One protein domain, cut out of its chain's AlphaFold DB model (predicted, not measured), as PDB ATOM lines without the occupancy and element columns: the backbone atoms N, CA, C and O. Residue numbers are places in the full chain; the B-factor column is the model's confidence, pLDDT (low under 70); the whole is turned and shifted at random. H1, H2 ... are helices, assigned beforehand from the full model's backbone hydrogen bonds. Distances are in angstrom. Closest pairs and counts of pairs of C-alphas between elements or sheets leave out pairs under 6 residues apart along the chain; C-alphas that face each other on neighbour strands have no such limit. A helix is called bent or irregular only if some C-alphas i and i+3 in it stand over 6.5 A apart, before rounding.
ATOM      1  N   THR A  18      -6.255  -6.540 -12.636       50.31
ATOM      2  CA  THR A  18      -5.261  -5.853 -13.486       50.31
ATOM      3  C   THR A  18      -4.847  -6.612 -14.757       50.31
ATOM      4  O   THR A  18      -4.372  -5.994 -15.709       50.31
ATOM      5  N   ASN A  19      -5.062  -7.929 -14.833       53.53
ATOM      6  CA  ASN A  19      -4.657  -8.737 -15.989       53.53
ATOM      7  C   ASN A  19      -5.572  -8.587 -17.220       53.53
ATOM      8  O   ASN A  19      -5.120  -8.838 -18.340       53.53
ATOM      9  N   ASP A  20      -6.832  -8.170 -17.058       68.31
ATOM     10  CA  ASP A  20      -7.776  -8.142 -18.184       68.31
ATOM     11  C   ASP A  20      -7.654  -6.865 -19.033       68.31
ATOM     12  O   ASP A  20      -7.602  -6.914 -20.266       68.31
ATOM     13  N   VAL A  21      -7.496  -5.711 -18.382       70.00
ATOM     14  CA  VAL A  21      -7.459  -4.405 -19.062       70.00
ATOM     15  C   VAL A  21      -6.207  -4.258 -19.928       70.00
ATOM     16  O   VAL A  21      -6.300  -3.869 -21.093       70.00
ATOM     17  N   THR A  22      -5.037  -4.658 -19.425       71.56
ATOM     18  CA  THR A  22      -3.791  -4.638 -20.205       71.56
ATOM     19  C   THR A  22      -3.847  -5.580 -21.406       71.56
ATOM     20  O   THR A  22      -3.370  -5.245 -22.494       71.56
ATOM     21  N   ARG A  23      -4.452  -6.763 -21.244       75.56
ATOM     22  CA  ARG A  23      -4.653  -7.719 -22.340       75.56
ATOM     23  C   ARG A  23      -5.567  -7.130 -23.416       75.56
ATOM     24  O   ARG A  23      -5.244  -7.212 -24.604       75.56
ATOM     25  N   LYS A  24      -6.668  -6.497 -23.005       80.31
ATOM     26  CA  LYS A  24      -7.606  -5.798 -23.892       80.31
ATOM     27  C   LYS A  24      -6.921  -4.657 -24.644       80.31
ATOM     28  O   LYS A  24      -7.063  -4.565 -25.861       80.31
ATOM     29  N   ALA A  25      -6.102  -3.866 -23.960       79.75
ATOM     30  CA  ALA A  25      -5.367  -2.755 -24.553       79.75
ATOM     31  C   ALA A  25      -4.352  -3.197 -25.613       79.75
ATOM     32  O   ALA A  25      -4.363  -2.687 -26.731       79.75
ATOM     33  N   LYS A  26      -3.545  -4.227 -25.325       83.44
ATOM     34  CA  LYS A  26      -2.623  -4.815 -26.316       83.44
ATOM     35  C   LYS A  26      -3.351  -5.365 -27.544       83.44
ATOM     36  O   LYS A  26      -2.815  -5.341 -28.648       83.44
ATOM     37  N   LYS A  27      -4.559  -5.912 -27.371       88.69
ATOM     38  CA  LYS A  27      -5.391  -6.358 -28.497       88.69
ATOM     39  C   LYS A  27      -5.846  -5.164 -29.340       88.69
ATOM     40  O   LYS A  27      -5.665  -5.190 -30.551       88.69
ATOM     41  N   LYS A  28      -6.351  -4.111 -28.697       88.06
ATOM     42  CA  LYS A  28      -6.841  -2.901 -29.367       88.06
ATOM     43  C   LYS A  28      -5.751  -2.162 -30.139       88.06
ATOM     44  O   LYS A  28      -5.993  -1.758 -31.267       88.06
ATOM     45  N   LEU A  29      -4.534  -2.073 -29.602       85.31
ATOM     46  CA  LEU A  29      -3.410  -1.468 -30.326       85.31
ATOM     47  C   LEU A  29      -3.024  -2.241 -31.592       85.31
ATOM     48  O   LEU A  29      -2.778  -1.619 -32.616       85.31
ATOM     49  N   ARG A  30      -3.051  -3.580 -31.558       88.56
ATOM     50  CA  ARG A  30      -2.808  -4.400 -32.758       88.56
ATOM     51  C   ARG A  30      -3.899  -4.224 -33.814       88.56
ATOM     52  O   ARG A  30      -3.598  -4.179 -35.001       88.56
ATOM     53  N   GLU A  31      -5.159  -4.107 -33.391       91.38
ATOM     54  CA  GLU A  31      -6.274  -3.782 -34.295       91.38
ATOM     55  C   GLU A  31      -6.046  -2.414 -34.962       91.38
ATOM     56  O   GLU A  31      -6.185  -2.295 -36.173       91.38
ATOM     57  N   ILE A  32      -5.623  -1.406 -34.194       89.25
ATOM     58  CA  ILE A  32      -5.322  -0.060 -34.702       89.25
ATOM     59  C   ILE A  32      -4.132  -0.063 -35.671       89.25
ATOM     60  O   ILE A  32      -4.200   0.588 -36.710       89.25
ATOM     61  N   GLU A  33      -3.058  -0.799 -35.377       89.81
ATOM     62  CA  GLU A  33      -1.920  -0.955 -36.297       89.81
ATOM     63  C   GLU A  33      -2.351  -1.574 -37.632       89.81
ATOM     64  O   GLU A  33      -1.934  -1.104 -38.688       89.81
ATOM     65  N   ALA A  34      -3.239  -2.573 -37.601       91.44
ATOM     66  CA  ALA A  34      -3.797  -3.162 -38.814       91.44
ATOM     67  C   ALA A  34      -4.691  -2.176 -39.587       91.44
ATOM     68  O   ALA A  34      -4.646  -2.155 -40.816       91.44
ATOM     69  N   LEU A  35      -5.470  -1.335 -38.893       91.94
ATOM     70  CA  LEU A  35      -6.263  -0.278 -39.529       91.94
ATOM     71  C   LEU A  35      -5.369   0.761 -40.214       91.94
ATOM     72  O   LEU A  35      -5.621   1.102 -41.361       91.94
ATOM     73  N   LYS A  36      -4.274   1.189 -39.576       88.44
ATOM     74  CA  LYS A  36      -3.314   2.142 -40.166       88.44
ATOM     75  C   LYS A  36      -2.657   1.650 -41.459       88.44
ATOM     76  O   LYS A  36      -2.163   2.465 -42.226       88.44
ATOM     77  N   MET A  37      -2.629   0.336 -41.683       90.19
ATOM     78  CA  MET A  37      -2.090  -0.274 -42.902       90.19
ATOM     79  C   MET A  37      -3.122  -0.355 -44.041       90.19
ATOM     80  O   MET A  37      -2.758  -0.717 -45.159       90.19
ATOM     81  N   LYS A  38      -4.402  -0.040 -43.795       90.50
ATOM     82  CA  LYS A  38      -5.427  -0.000 -44.847       90.50
ATOM     83  C   LYS A  38      -5.271   1.255 -45.705       90.50
ATOM     84  O   LYS A  38      -5.033   2.343 -45.197       90.50
ATOM     85  N   SER A  39      -5.462   1.099 -47.013       76.38
ATOM     86  CA  SER A  39      -5.424   2.205 -47.981       76.38
ATOM     87  C   SER A  39      -6.682   3.076 -47.969       76.38
ATOM     88  O   SER A  39      -6.634   4.219 -48.412       76.38
ATOM     89  N   VAL A  40      -7.801   2.542 -47.474       88.00
ATOM     90  CA  VAL A  40      -9.079   3.244 -47.321       88.00
ATOM     91  C   VAL A  40      -9.635   2.912 -45.942       88.00
ATOM     92  O   VAL A  40      -9.686   1.739 -45.562       88.00
ATOM     93  N   LEU A  41     -10.026   3.949 -45.206       89.69
ATOM     94  CA  LEU A  41     -10.580   3.870 -43.861       89.69
ATOM     95  C   LEU A  41     -12.013   4.391 -43.873       89.69
ATOM     96  O   LEU A  41     -12.335   5.339 -44.584       89.69
ATOM     97  N   THR A  42     -12.867   3.750 -43.088       91.81
ATOM     98  CA  THR A  42     -14.193   4.278 -42.750       91.81
ATOM     99  C   THR A  42     -14.097   5.245 -41.568       91.81
ATOM    100  O   THR A  42     -13.177   5.135 -40.755       91.81
ATOM    101  N   ASP A  43     -15.076   6.140 -41.416       85.00
ATOM    102  CA  ASP A  43     -15.126   7.105 -40.304       85.00
ATOM    103  C   ASP A  43     -15.021   6.413 -38.926       85.00
ATOM    104  O   ASP A  43     -14.282   6.850 -38.042       85.00
ATOM    105  N   GLU A  44     -15.674   5.257 -38.764       86.75
ATOM    106  CA  GLU A  44     -15.592   4.449 -37.540       86.75
ATOM    107  C   GLU A  44     -14.192   3.866 -37.280       86.75
ATOM    108  O   GLU A  44     -13.805   3.602 -36.137       86.75
ATOM    109  N   GLU A  45     -13.434   3.577 -38.337       86.88
ATOM    110  CA  GLU A  45     -12.065   3.075 -38.232       86.88
ATOM    111  C   GLU A  45     -11.087   4.204 -37.910       86.88
ATOM    112  O   GLU A  45     -10.177   3.997 -37.103       86.88
ATOM    113  N   GLU A  46     -11.310   5.403 -38.448       81.12
ATOM    114  CA  GLU A  46     -10.570   6.602 -38.053       81.12
ATOM    115  C   GLU A  46     -10.769   6.928 -36.567       81.12
ATOM    116  O   GLU A  46      -9.799   7.219 -35.864       81.12
ATOM    117  N   ASP A  47     -11.991   6.794 -36.045       78.69
ATOM    118  CA  ASP A  47     -12.274   6.963 -34.614       78.69
ATOM    119  C   ASP A  47     -11.531   5.956 -33.733       78.69
ATOM    120  O   ASP A  47     -10.975   6.309 -32.688       78.69
ATOM    121  N   LYS A  48     -11.446   4.697 -34.168       82.62
ATOM    122  CA  LYS A  48     -10.653   3.680 -33.461       82.62
ATOM    123  C   LYS A  48      -9.168   4.031 -33.473       82.62
ATOM    124  O   LYS A  48      -8.500   3.831 -32.460       82.62
ATOM    125  N   ILE A  49      -8.655   4.588 -34.573       82.56
ATOM    126  CA  ILE A  49      -7.275   5.080 -34.656       82.56
ATOM    127  C   ILE A  49      -7.062   6.274 -33.715       82.56
ATOM    128  O   ILE A  49      -6.041   6.314 -33.028       82.56
ATOM    129  N   ARG A  50      -8.021   7.206 -33.594       79.75
ATOM    130  CA  ARG A  50      -7.939   8.330 -32.636       79.75
ATOM    131  C   ARG A  50      -7.761   7.852 -31.189       79.75
ATOM    132  O   ARG A  50      -7.007   8.455 -30.428       79.75
ATOM    133  N   GLN A  51      -8.371   6.723 -30.828       77.31
ATOM    134  CA  GLN A  51      -8.258   6.111 -29.496       77.31
ATOM    135  C   GLN A  51      -6.918   5.395 -29.238       77.31
ATOM    136  O   GLN A  51      -6.724   4.814 -28.169       77.31
ATOM    137  N   GLU A  52      -5.965   5.410 -30.170       79.88
ATOM    138  CA  GLU A  52      -4.655   4.777 -29.982       79.88
ATOM    139  C   GLU A  52      -3.954   5.257 -28.707       79.88
ATOM    140  O   GLU A  52      -3.433   4.450 -27.934       79.88
ATOM    141  N   ASN A  53      -3.970   6.569 -28.466       68.62
ATOM    142  CA  ASN A  53      -3.329   7.158 -27.296       68.62
ATOM    143  C   ASN A  53      -3.990   6.693 -25.999       68.62
ATOM    144  O   ASN A  53      -3.273   6.424 -25.041       68.62
ATOM    145  N   TYR A  54      -5.313   6.505 -25.994       73.62
ATOM    146  CA  TYR A  54      -6.046   5.939 -24.863       73.62
ATOM    147  C   TYR A  54      -5.578   4.508 -24.557       73.62
ATOM    148  O   TYR A  54      -5.196   4.193 -23.431       73.62
ATOM    149  N   TRP A  55      -5.511   3.633 -25.566       76.38
ATOM    150  CA  TRP A  55      -5.099   2.241 -25.353       76.38
ATOM    151  C   TRP A  55      -3.616   2.098 -24.985       76.38
ATOM    152  O   TRP A  55      -3.265   1.184 -24.233       76.38
ATOM    153  N   LYS A  56      -2.748   3.014 -25.436       74.19
ATOM    154  CA  LYS A  56      -1.330   3.065 -25.034       74.19
ATOM    155  C   LYS A  56      -1.140   3.272 -23.527       74.19
ATOM    156  O   LYS A  56      -0.142   2.795 -23.002       74.19
ATOM    157  N   ILE A  57      -2.095   3.894 -22.827       67.44
ATOM    158  CA  ILE A  57      -2.040   4.125 -21.367       67.44
ATOM    159  C   ILE A  57      -2.015   2.803 -20.592       67.44
ATOM    160  O   ILE A  57      -1.323   2.663 -19.588       67.44
ATOM    161  N   PHE A  58      -2.772   1.816 -21.066       68.06
ATOM    162  CA  PHE A  58      -3.003   0.557 -20.353       68.06
ATOM    163  C   PHE A  58      -2.008  -0.544 -20.719       68.06
ATOM    164  O   PHE A  58      -2.035  -1.630 -20.126       68.06
ATOM    165  N   VAL A  59      -1.149  -0.298 -21.711       69.19
ATOM    166  CA  VAL A  59      -0.042  -1.190 -22.025       69.19
ATOM    167  C   VAL A  59       1.154  -0.735 -21.201       69.19
ATOM    168  O   VAL A  59       1.708   0.324 -21.483       69.19
TER     169      VAL A  59
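AT A GLANCE: This is residues 18 to 59 of the 157 residues of the protein "RING-type domain-containing protein" of viral metagenome (UniProt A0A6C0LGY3). One long helix, H1, makes most of the length of a small rod, and after a loop, residues 37 to 42, the backbone folds back along one side of H1 as two short helices, H2 and then H3. The printed part has 42 residues with three named helices, in the order H1, H2, H3, and no named strand; the class is all helix. It is only just compact, close to loose, with a radius of gyration of the C-alphas of 10.7 A, and spans 35 by 14 by 12 A.

IN THESE COORDINATES: H1, residues 18 to 36, begins at C-alpha 18 (-5.261, -5.853, -13.486) and is 27.9 A long from first to last C-alpha. It is neither bent nor irregular, but only just: C-alphas 18 and 21 are 6.2 A apart. H2, residues 43 to 50, measures 10.6 A. H3, residues 52 to 57, measures 9.0 A and ends at C-alpha 57 (-2.040, 4.125, -21.367).

HOW THE PARTS SIT: H1 touches H2 with residues 32 to 36 alone, closest at the C-alphas of Ile 32 and Ile 49, 5.5 A, at a steep tilt of 57 degrees, opposite ways. H1 touches H3 with residues 25 to 32 alone, closest at the C-alphas of Ala 25 and Trp 55, 5.1 A, at a shallow tilt of 23 degrees, opposite ways. H2 and H3 meet only through their link. Every O i to N i+4 pair is within hydrogen-bond range in H2, against 13 of 15 in H1 and 1 of 2 in H3.

THE WHOLE: The two C-alphas farthest apart, those of Thr 18 and Ser 39, are 35.4 A apart. The printed part has no cut; the link H1 to H2 is short and H2 to H3 tight. Mean pLDDT of the printed part is 80.2, with residues 18 to 20, 53 and 57 to 59 under 70.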